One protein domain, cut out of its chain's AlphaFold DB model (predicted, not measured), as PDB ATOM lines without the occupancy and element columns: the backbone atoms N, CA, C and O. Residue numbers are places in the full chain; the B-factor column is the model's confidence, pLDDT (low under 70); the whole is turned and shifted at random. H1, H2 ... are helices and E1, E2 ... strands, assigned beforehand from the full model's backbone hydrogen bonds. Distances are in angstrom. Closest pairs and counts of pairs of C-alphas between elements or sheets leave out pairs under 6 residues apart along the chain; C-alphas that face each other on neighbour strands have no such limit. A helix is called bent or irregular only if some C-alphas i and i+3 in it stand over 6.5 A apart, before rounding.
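Overview. This is residues 29 to 98 of the 100 residues of the protein "Endopeptidase La" of Zhaonella formicivorans (UniProt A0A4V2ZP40). A strongly twisted sheet of three strands, with E2 and E3 bent, has the short helix H1 beside its strands; a long loop, residues 54 to 68, reaches away between E1 and E2. The 70 printed residues run H1, E1, E2, E3, mixed in class; the sheet is a meander in that strand order, each strand antiparallel to the one before. The whole is loose, radius of gyration of the C-alphas 14.0 A, spanning 35 by 30 by 16 A.

Along the chain. Find C-alpha 33 at (-50.845, -30.237, -9.112), where H1, residues 33 to 40, begins. Then come E1, residues 48 to 53, E2, residues 69 to 80, 30.0 A, and E3, residues 86 to 97, 27.2 A, ending at (-31.374, -26.459, 9.474).

Arrangement. Within hydrogen-bond range are N 49 and O 73, 2.9 A, in hairpin E1 and E2, and N 74 and O 91, 2.8 A, in hairpin E2 and E3. H1 is on the sheet, over none of its strands; its closest C-alphas to E3 are Ile 36 and Met 86, 7.5 A. In H1, 3 of 4 O i to N i+4 pairs are within range.

Size, cuts and confidence. The printed part has no cut; the E1 to E2 link is long. pLDDT is under 70 at residues 31 to 46 and 57 to 64.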
ATOM      1  N   PHE A  29     -38.277 -29.032 -12.377       85.69
ATOM      2  CA  PHE A  29     -39.529 -29.380 -13.043       85.69
ATOM      3  C   PHE A  29     -40.521 -29.925 -12.020       85.69
ATOM      4  O   PHE A  29     -40.187 -30.794 -11.216       85.69
ATOM      5  N   VAL A  30     -41.742 -29.402 -12.047       79.06
ATOM      6  CA  VAL A  30     -42.813 -29.780 -11.126       79.06
ATOM      7  C   VAL A  30     -43.974 -30.354 -11.934       79.06
ATOM      8  O   VAL A  30     -44.594 -29.625 -12.708       79.06
ATOM      9  N   ASP A  31     -44.279 -31.644 -11.739       68.88
ATOM     10  CA  ASP A  31     -45.437 -32.307 -12.373       68.88
ATOM     11  C   ASP A  31     -46.711 -32.261 -11.506       68.88
ATOM     12  O   ASP A  31     -47.835 -32.298 -12.012       68.88
ATOM     13  N   ARG A  32     -46.561 -32.162 -10.173       63.12
ATOM     14  CA  ARG A  32     -47.680 -32.406  -9.256       63.12
ATOM     15  C   ARG A  32     -48.517 -31.155  -9.051       63.12
ATOM     16  O   ARG A  32     -48.062 -30.186  -8.444       63.12
ATOM     17  N   LYS A  33     -49.809 -31.256  -9.385       59.16
ATOM     18  CA  LYS A  33     -50.845 -30.237  -9.112       59.16
ATOM     19  C   LYS A  33     -50.808 -29.686  -7.672       59.16
ATOM     20  O   LYS A  33     -51.040 -28.500  -7.469       59.16
ATOM     21  N   ARG A  34     -50.467 -30.512  -6.667       57.31
ATOM     22  CA  ARG A  34     -50.331 -30.062  -5.261       57.31
ATOM     23  C   ARG A  34     -49.129 -29.136  -5.032       57.31
ATOM     24  O   ARG A  34     -49.270 -28.156  -4.312       57.31
ATOM     25  N   THR A  35     -47.982 -29.415  -5.651       61.75
ATOM     26  CA  THR A  35     -46.767 -28.589  -5.533       61.75
ATOM     27  C   THR A  35     -46.919 -27.277  -6.302       61.75
ATOM     28  O   THR A  35     -46.506 -26.226  -5.820       61.75
ATOM     29  N   ILE A  36     -47.593 -27.329  -7.456       61.44
ATOM     30  CA  ILE A  36     -47.945 -26.157  -8.266       61.44
ATOM     31  C   ILE A  36     -48.770 -25.157  -7.449       61.44
ATOM     32  O   ILE A  36     -48.427 -23.980  -7.413       61.44
ATOM     33  N   ASN A  37     -49.790 -25.617  -6.717       63.41
ATOM     34  CA  ASN A  37     -50.623 -24.723  -5.909       63.41
ATOM     35  C   ASN A  37     -49.826 -24.004  -4.808       63.41
ATOM     36  O   ASN A  37     -50.011 -22.808  -4.617       63.41
ATOM     37  N   THR A  38     -48.904 -24.678  -4.114       62.88
ATOM     38  CA  THR A  38     -48.048 -24.026  -3.100       62.88
ATOM     39  C   THR A  38     -47.170 -22.933  -3.712       62.88
ATOM     40  O   THR A  38     -47.012 -21.852  -3.139       62.88
ATOM     41  N   VAL A  39     -46.623 -23.202  -4.899       64.38
ATOM     42  CA  VAL A  39     -45.799 -22.247  -5.645       64.38
ATOM     43  C   VAL A  39     -46.640 -21.084  -6.189       64.38
ATOM     44  O   VAL A  39     -46.196 -19.942  -6.167       64.38
ATOM     45  N   GLU A  40     -47.868 -21.317  -6.650       64.25
ATOM     46  CA  GLU A  40     -48.705 -20.254  -7.218       64.25
ATOM     47  C   GLU A  40     -49.418 -19.386  -6.174       64.25
ATOM     48  O   GLU A  40     -49.594 -18.190  -6.413       64.25
ATOM     49  N   LEU A  41     -49.779 -19.935  -5.010       56.56
ATOM     50  CA  LEU A  41     -50.488 -19.207  -3.946       56.56
ATOM     51  C   LEU A  41     -49.615 -18.173  -3.215       56.56
ATOM     52  O   LEU A  41     -50.136 -17.338  -2.481       56.56
ATOM     53  N   THR A  42     -48.299 -18.185  -3.433       55.56
ATOM     54  CA  THR A  42     -47.347 -17.339  -2.690       55.56
ATOM     55  C   THR A  42     -46.865 -16.126  -3.514       55.56
ATOM     56  O   THR A  42     -45.963 -15.406  -3.103       55.56
ATOM     57  N   LYS A  43     -47.502 -15.838  -4.662       53.12
ATOM     58  CA  LYS A  43     -47.129 -14.782  -5.634       53.12
ATOM     59  C   LYS A  43     -47.077 -13.335  -5.102       53.12
ATOM     60  O   LYS A  43     -46.657 -12.455  -5.845       53.12
ATOM     61  N   ALA A  44     -47.452 -13.071  -3.852       52.62
ATOM     62  CA  ALA A  44     -47.365 -11.736  -3.258       52.62
ATOM     63  C   ALA A  44     -45.968 -11.384  -2.700       52.62
ATOM     64  O   ALA A  44     -45.684 -10.210  -2.510       52.62
ATOM     65  N   ASN A  45     -45.087 -12.364  -2.454       55.59
ATOM     66  CA  ASN A  45     -43.725 -12.140  -1.952       55.59
ATOM     67  C   ASN A  45     -42.758 -13.157  -2.570       55.59
ATOM     68  O   ASN A  45     -43.151 -14.285  -2.853       55.59
ATOM     69  N   ALA A  46     -41.489 -12.781  -2.768       65.62
ATOM     70  CA  ALA A  46     -40.457 -13.691  -3.273       65.62
ATOM     71  C   ALA A  46     -40.455 -15.001  -2.465       65.62
ATOM     72  O   ALA A  46     -40.115 -15.014  -1.278       65.62
ATOM     73  N   ILE A  47     -40.884 -16.088  -3.107       78.88
ATOM     74  CA  ILE A  47     -41.174 -17.356  -2.439       78.88
ATOM     75  C   ILE A  47     -39.856 -17.948  -1.964       78.88
ATOM     76  O   ILE A  47     -39.040 -18.389  -2.777       78.88
ATOM     77  N   ARG A  48     -39.654 -17.940  -0.647       88.12
ATOM     78  CA  ARG A  48     -38.560 -18.654   0.008       88.12
ATOM     79  C   ARG A  48     -38.995 -20.081   0.292       88.12
ATOM     80  O   ARG A  48     -40.100 -20.304   0.779       88.12
ATOM     81  N   LEU A  49     -38.114 -21.028   0.016       89.31
ATOM     82  CA  LEU A  49     -38.324 -22.456   0.217       89.31
ATOM     83  C   LEU A  49     -37.175 -23.012   1.045       89.31
ATOM     84  O   LEU A  49     -36.035 -22.588   0.865       89.31
ATOM     85  N   MET A  50     -37.459 -23.989   1.897       92.69
ATOM     86  CA  MET A  50     -36.424 -24.853   2.445       92.69
ATOM     87  C   MET A  50     -36.189 -26.002   1.466       92.69
ATOM     88  O   MET A  50     -37.128 -26.719   1.128       92.69
ATOM     89  N   ILE A  51     -34.957 -26.169   0.993       91.94
ATOM     90  CA  ILE A  51     -34.586 -27.190   0.011       91.94
ATOM     91  C   ILE A  51     -33.641 -28.174   0.678       91.94
ATOM     92  O   ILE A  51     -32.586 -27.783   1.176       91.94
ATOM     93  N   VAL A  52     -34.013 -29.451   0.679       93.25
ATOM     94  CA  VAL A  52     -33.226 -30.526   1.295       93.25
ATOM     95  C   VAL A  52     -33.068 -31.699   0.354       93.25
ATOM     96  O   VAL A  52     -33.933 -31.974  -0.474       93.25
ATOM     97  N   THR A  53     -31.968 -32.423   0.502       91.81
ATOM     98  CA  THR A  53     -31.764 -33.667  -0.232       91.81
ATOM     99  C   THR A  53     -32.446 -34.817   0.512       91.81
ATOM    100  O   THR A  53     -32.511 -34.834   1.745       91.81
ATOM    101  N   GLN A  54     -32.989 -35.774  -0.232       90.31
ATOM    102  CA  GLN A  54     -33.491 -37.028   0.315       90.31
ATOM    103  C   GLN A  54     -32.308 -37.966   0.561       90.31
ATOM    104  O   GLN A  54     -31.389 -38.063  -0.251       90.31
ATOM    105  N   LYS A  55     -32.325 -38.682   1.679       86.62
ATOM    106  CA  LYS A  55     -31.405 -39.790   1.908       86.62
ATOM    107  C   LYS A  55     -31.796 -40.941   0.991       86.62
ATOM    108  O   LYS A  55     -32.980 -41.224   0.787       86.62
ATOM    109  N   ASN A  56     -30.792 -41.615   0.438       76.38
ATOM    110  CA  ASN A  56     -31.029 -42.791  -0.384       76.38
ATOM    111  C   ASN A  56     -31.661 -43.883   0.467       76.38
ATOM    112  O   ASN A  56     -31.083 -44.335   1.454       76.38
ATOM    113  N   CYS A  57     -32.848 -44.311   0.058       64.81
ATOM    114  CA  CYS A  57     -33.520 -45.413   0.700       64.81
ATOM    115  C   CYS A  57     -33.239 -46.712  -0.054       64.81
ATOM    116  O   CYS A  57     -33.444 -46.793  -1.264       64.81
ATOM    117  N   ILE A  58     -32.763 -47.724   0.668       62.09
ATOM    118  CA  ILE A  58     -32.379 -49.019   0.094       62.09
ATOM    119  C   ILE A  58     -33.628 -49.893  -0.161       62.09
ATOM    120  O   ILE A  58     -33.581 -50.819  -0.968       62.09
ATOM    121  N   SER A  59     -34.779 -49.582   0.455       54.78
ATOM    122  CA  SER A  59     -36.026 -50.347   0.304       54.78
ATOM    123  C   SER A  59     -37.183 -49.497  -0.238       54.78
ATOM    124  O   SER A  59     -37.333 -48.320   0.083       54.78
ATOM    125  N   LYS A  60     -38.056 -50.112  -1.051       53.62
ATOM    126  CA  LYS A  60     -39.238 -49.466  -1.664       53.62
ATOM    127  C   LYS A  60     -40.335 -49.058  -0.659       53.62
ATOM    128  O   LYS A  60     -41.326 -48.469  -1.075       53.62
ATOM    129  N   GLN A  61     -40.192 -49.399   0.624       53.34
ATOM    130  CA  GLN A  61     -41.237 -49.256   1.649       53.34
ATOM    131  C   GLN A  61     -40.947 -48.178   2.701       53.34
ATOM    132  O   GLN A  61     -41.805 -47.904   3.534       53.34
ATOM    133  N   CYS A  62     -39.767 -47.564   2.696       53.72
ATOM    134  CA  CYS A  62     -39.440 -46.546   3.688       53.72
ATOM    135  C   CYS A  62     -39.882 -45.156   3.219       53.72
ATOM    136  O   CYS A  62     -39.750 -44.795   2.047       53.72
ATOM    137  N   ALA A  63     -40.404 -44.368   4.160       60.97
ATOM    138  CA  ALA A  63     -40.616 -42.945   3.947       60.97
ATOM    139  C   ALA A  63     -39.281 -42.305   3.535       60.97
ATOM    140  O   ALA A  63     -38.236 -42.653   4.086       60.97
ATOM    141  N   ALA A  64     -39.307 -41.402   2.552       67.62
ATOM    142  CA  ALA A  64     -38.106 -40.696   2.122       67.62
ATOM    143  C   ALA A  64     -37.557 -39.881   3.300       67.62
ATOM    144  O   ALA A  64     -38.128 -38.856   3.677       67.62
ATOM    145  N   GLU A  65     -36.477 -40.366   3.905       83.44
ATOM    146  CA  GLU A  65     -35.808 -39.675   4.995       83.44
ATOM    147  C   GLU A  65     -35.071 -38.455   4.423       83.44
ATOM    148  O   GLU A  65     -34.530 -38.507   3.319       83.44
ATOM    149  N   LEU A  66     -35.077 -37.333   5.137       89.56
ATOM    150  CA  LEU A  66     -34.488 -36.078   4.665       89.56
ATOM    151  C   LEU A  66     -33.204 -35.781   5.434       89.56
ATOM    152  O   LEU A  66     -33.056 -36.167   6.593       89.56
ATOM    153  N   TYR A  67     -32.267 -35.080   4.801       91.75
ATOM    154  CA  TYR A  67     -31.194 -34.431   5.549       91.75
ATOM    155  C   TYR A  67     -31.739 -33.206   6.297       91.75
ATOM    156  O   TYR A  67     -32.550 -32.453   5.759       91.75
ATOM    157  N   ASN A  68     -31.262 -32.989   7.526       91.88
ATOM    158  CA  ASN A  68     -31.713 -31.876   8.370       91.88
ATOM    159  C   ASN A  68     -31.112 -30.537   7.931       91.88
ATOM    160  O   ASN A  68     -31.730 -29.493   8.115       91.88
ATOM    161  N   ILE A  69     -29.916 -30.566   7.338       94.00
ATOM    162  CA  ILE A  69     -29.258 -29.387   6.779       94.00
ATOM    163  C   ILE A  69     -29.574 -29.313   5.289       94.00
ATOM    164  O   ILE A  69     -29.402 -30.280   4.548       94.00
ATOM    165  N   GLY A  70     -29.995 -28.132   4.854       95.00
ATOM    166  CA  GLY A  70     -30.263 -27.829   3.459       95.00
ATOM    167  C   GLY A  70     -29.953 -26.381   3.121       95.00
ATOM    168  O   GLY A  70     -29.135 -25.723   3.769       95.00
ATOM    169  N   CYS A  71     -30.628 -25.882   2.094       96.38
ATOM    170  CA  CYS A  71     -30.463 -24.529   1.592       96.38
ATOM    171  C   CYS A  71     -31.821 -23.829   1.531       96.38
ATOM    172  O   CYS A  71     -32.784 -24.367   0.989       96.38
ATOM    173  N   ILE A  72     -31.899 -22.609   2.055       94.81
ATOM    174  CA  ILE A  72     -33.010 -21.713   1.759       94.81
ATOM    175  C   ILE A  72     -32.817 -21.217   0.333       94.81
ATOM    176  O   ILE A  72     -31.818 -20.559   0.036       94.81
ATOM    177  N   GLY A  73     -33.777 -21.521  -0.532       93.06
ATOM    178  CA  GLY A  73     -33.809 -21.047  -1.906       93.06
ATOM    179  C   GLY A  73     -34.913 -20.029  -2.149       93.06
ATOM    180  O   GLY A  73     -35.876 -19.939  -1.387       93.06
ATOM    181  N   VAL A  74     -34.776 -19.269  -3.228       91.44
ATOM    182  CA  VAL A  74     -35.792 -18.346  -3.733       91.44
ATOM    183  C   VAL A  74     -36.201 -18.730  -5.144       91.44
ATOM    184  O   VAL A  74     -35.358 -19.058  -5.979       91.44
ATOM    185  N   ILE A  75     -37.498 -18.665  -5.423       87.75
ATOM    186  CA  ILE A  75     -37.999 -18.788  -6.791       87.75
ATOM    187  C   ILE A  75     -37.738 -17.470  -7.523       87.75
ATOM    188  O   ILE A  75     -38.266 -16.429  -7.134       87.75
ATOM    189  N   ARG A  76     -36.935 -17.518  -8.590       87.19
ATOM    190  CA  ARG A  76     -36.620 -16.355  -9.437       87.19
ATOM    191  C   ARG A  76     -37.521 -16.247 -10.654       87.19
ATOM    192  O   ARG A  76     -37.856 -15.145 -11.072       87.19
ATOM    193  N   GLN A  77     -37.910 -17.384 -11.220       85.94
ATOM    194  CA  GLN A  77     -38.722 -17.436 -12.428       85.94
ATOM    195  C   GLN A  77     -39.610 -18.674 -12.417       85.94
ATOM    196  O   GLN A  77     -39.244 -19.717 -11.876       85.94
ATOM    197  N   LEU A  78     -40.766 -18.555 -13.057       85.69
ATOM    198  CA  LEU A  78     -41.740 -19.618 -13.214       85.69
ATOM    199  C   LEU A  78     -42.254 -19.606 -14.653       85.69
ATOM    200  O   LEU A  78     -42.715 -18.575 -15.139       85.69
ATOM    201  N   LEU A  79     -42.152 -20.749 -15.325       86.88
ATOM    202  CA  LEU A  79     -42.568 -20.941 -16.709       86.88
ATOM    203  C   LEU A  79     -43.504 -22.148 -16.788       86.88
ATOM    204  O   LEU A  79     -43.105 -23.264 -16.454       86.88
ATOM    205  N   ARG A  80     -44.745 -21.927 -17.228       85.56
ATOM    206  CA  ARG A  80     -45.670 -23.015 -17.571       85.56
ATOM    207  C   ARG A  80     -45.291 -23.561 -18.945       85.56
ATOM    208  O   ARG A  80     -45.128 -22.783 -19.884       85.56
ATOM    209  N   LEU A  81     -45.123 -24.873 -19.038       88.56
ATOM    210  CA  LEU A  81     -44.813 -25.571 -20.278       88.56
ATOM    211  C   LEU A  81     -46.109 -26.042 -20.969       88.56
ATOM    212  O   LEU A  81     -47.144 -26.159 -20.307       88.56
ATOM    213  N   PRO A  82     -46.086 -26.302 -22.293       86.94
ATOM    214  CA  PRO A  82     -47.282 -26.693 -23.049       86.94
ATOM    215  C   PRO A  82     -47.923 -28.009 -22.584       86.94
ATOM    216  O   PRO A  82     -49.119 -28.206 -22.763       86.94
ATOM    217  N   ASP A  83     -47.135 -28.893 -21.970       86.88
ATOM    218  CA  ASP A  83     -47.579 -30.171 -21.399       86.88
ATOM    219  C   ASP A  83     -48.275 -30.024 -20.031       86.88
ATOM    220  O   ASP A  83     -48.695 -31.011 -19.427       86.88
ATOM    221  N   GLY A  84     -48.407 -28.792 -19.530       81.12
ATOM    222  CA  GLY A  84     -49.010 -28.483 -18.236       81.12
ATOM    223  C   GLY A  84     -48.051 -28.603 -17.050       81.12
ATOM    224  O   GLY A  84     -48.454 -28.297 -15.925       81.12
ATOM    225  N   THR A  85     -46.793 -28.997 -17.269       85.00
ATOM    226  CA  THR A  85     -45.759 -28.965 -16.229       85.00
ATOM    227  C   THR A  85     -45.233 -27.546 -16.023       85.00
ATOM    228  O   THR A  85     -45.477 -26.625 -16.812       85.00
ATOM    229  N   MET A  86     -44.512 -27.333 -14.924       85.81
ATOM    230  CA  MET A  86     -43.918 -26.035 -14.614       85.81
ATOM    231  C   MET A  86     -42.417 -26.161 -14.419       85.81
ATOM    232  O   MET A  86     -41.952 -26.961 -13.609       85.81
ATOM    233  N   LYS A  87     -41.664 -25.321 -15.130       87.81
ATOM    234  CA  LYS A  87     -40.235 -25.120 -14.912       87.81
ATOM    235  C   LYS A  87     -40.047 -23.925 -13.985       87.81
ATOM    236  O   LYS A  87     -40.419 -22.801 -14.320       87.81
ATOM    237  N   VAL A  88     -39.461 -24.168 -12.822       87.94
ATOM    238  CA  VAL A  88     -39.186 -23.155 -11.800       87.94
ATOM    239  C   VAL A  88     -37.680 -22.963 -11.702       87.94
ATOM    240  O   VAL A  88     -36.947 -23.931 -11.533       87.94
ATOM    241  N   MET A  89     -37.205 -21.725 -11.813       91.19
ATOM    242  CA  MET A  89     -35.801 -21.402 -11.562       91.19
ATOM    243  C   MET A  89     -35.620 -21.074 -10.088       91.19
ATOM    244  O   MET A  89     -36.238 -20.129  -9.585       91.19
ATOM    245  N   VAL A  90     -34.779 -21.847  -9.407       91.94
ATOM    246  CA  VAL A  90     -34.543 -21.705  -7.971       91.94
ATOM    247  C   VAL A  90     -33.085 -21.351  -7.723       91.94
ATOM    248  O   VAL A  90     -32.196 -21.993  -8.274       91.94
ATOM    249  N   GLU A  91     -32.850 -20.337  -6.892       94.75
ATOM    250  CA  GLU A  91     -31.518 -19.874  -6.491       94.75
ATOM    251  C   GLU A  91     -31.306 -20.099  -4.995       94.75
ATOM    252  O   GLU A  91     -32.151 -19.725  -4.182       94.75
ATOM    253  N   GLY A  92     -30.191 -20.722  -4.626       95.06
ATOM    254  CA  GLY A  92     -29.823 -20.996  -3.244       95.06
ATOM    255  C   GLY A  92     -29.238 -19.748  -2.602       95.06
ATOM    256  O   GLY A  92     -28.323 -19.142  -3.150       95.06
ATOM    257  N   VAL A  93     -29.729 -19.373  -1.425       95.19
ATOM    258  CA  VAL A  93     -29.347 -18.119  -0.756       95.19
ATOM    259  C   VAL A  93     -28.481 -18.375   0.467       95.19
ATOM    260  O   VAL A  93     -27.467 -17.711   0.655       95.19
ATOM    261  N   GLN A  94     -28.863 -19.327   1.316       95.25
ATOM    262  CA  GLN A  94     -28.139 -19.603   2.557       95.25
ATOM    263  C   GLN A  94     -28.386 -21.023   3.051       95.25
ATOM    264  O   GLN A  94     -29.441 -21.594   2.796       95.25
ATOM    265  N   ARG A  95     -27.437 -21.578   3.807       96.94
ATOM    266  CA  ARG A  95     -27.657 -22.842   4.519       96.94
ATOM    267  C   ARG A  95     -28.646 -22.630   5.664       96.94
ATOM    268  O   ARG A  95     -28.665 -21.562   6.270       96.94
ATOM    269  N   SER A  96     -29.447 -23.645   5.956       95.38
ATOM    270  CA  SER A  96     -30.359 -23.654   7.103       95.38
ATOM    271  C   SER A  96     -30.549 -25.077   7.608       95.38
ATOM    272  O   SER A  96     -30.326 -26.038   6.873       95.38
ATOM    273  N   GLU A  97     -30.985 -25.198   8.854       94.81
ATOM    274  CA  GLU A  97     -31.374 -26.459   9.474       94.81
ATOM    275  C   GLU A  97     -32.898 -26.524   9.621       94.81
ATOM    276  O   GLU A  97     -33.551 -25.502   9.858       94.81
ATOM    277  N   ILE A  98     -33.472 -27.714   9.451       90.19
ATOM    278  CA  ILE A  98     -34.857 -27.999   9.817       90.19
ATOM    279  C   ILE A  98     -34.918 -28.158  11.334       90.19
ATOM    280  O   ILE A  98     -34.328 -29.080  11.890       90.19
TER     281      ILE A  98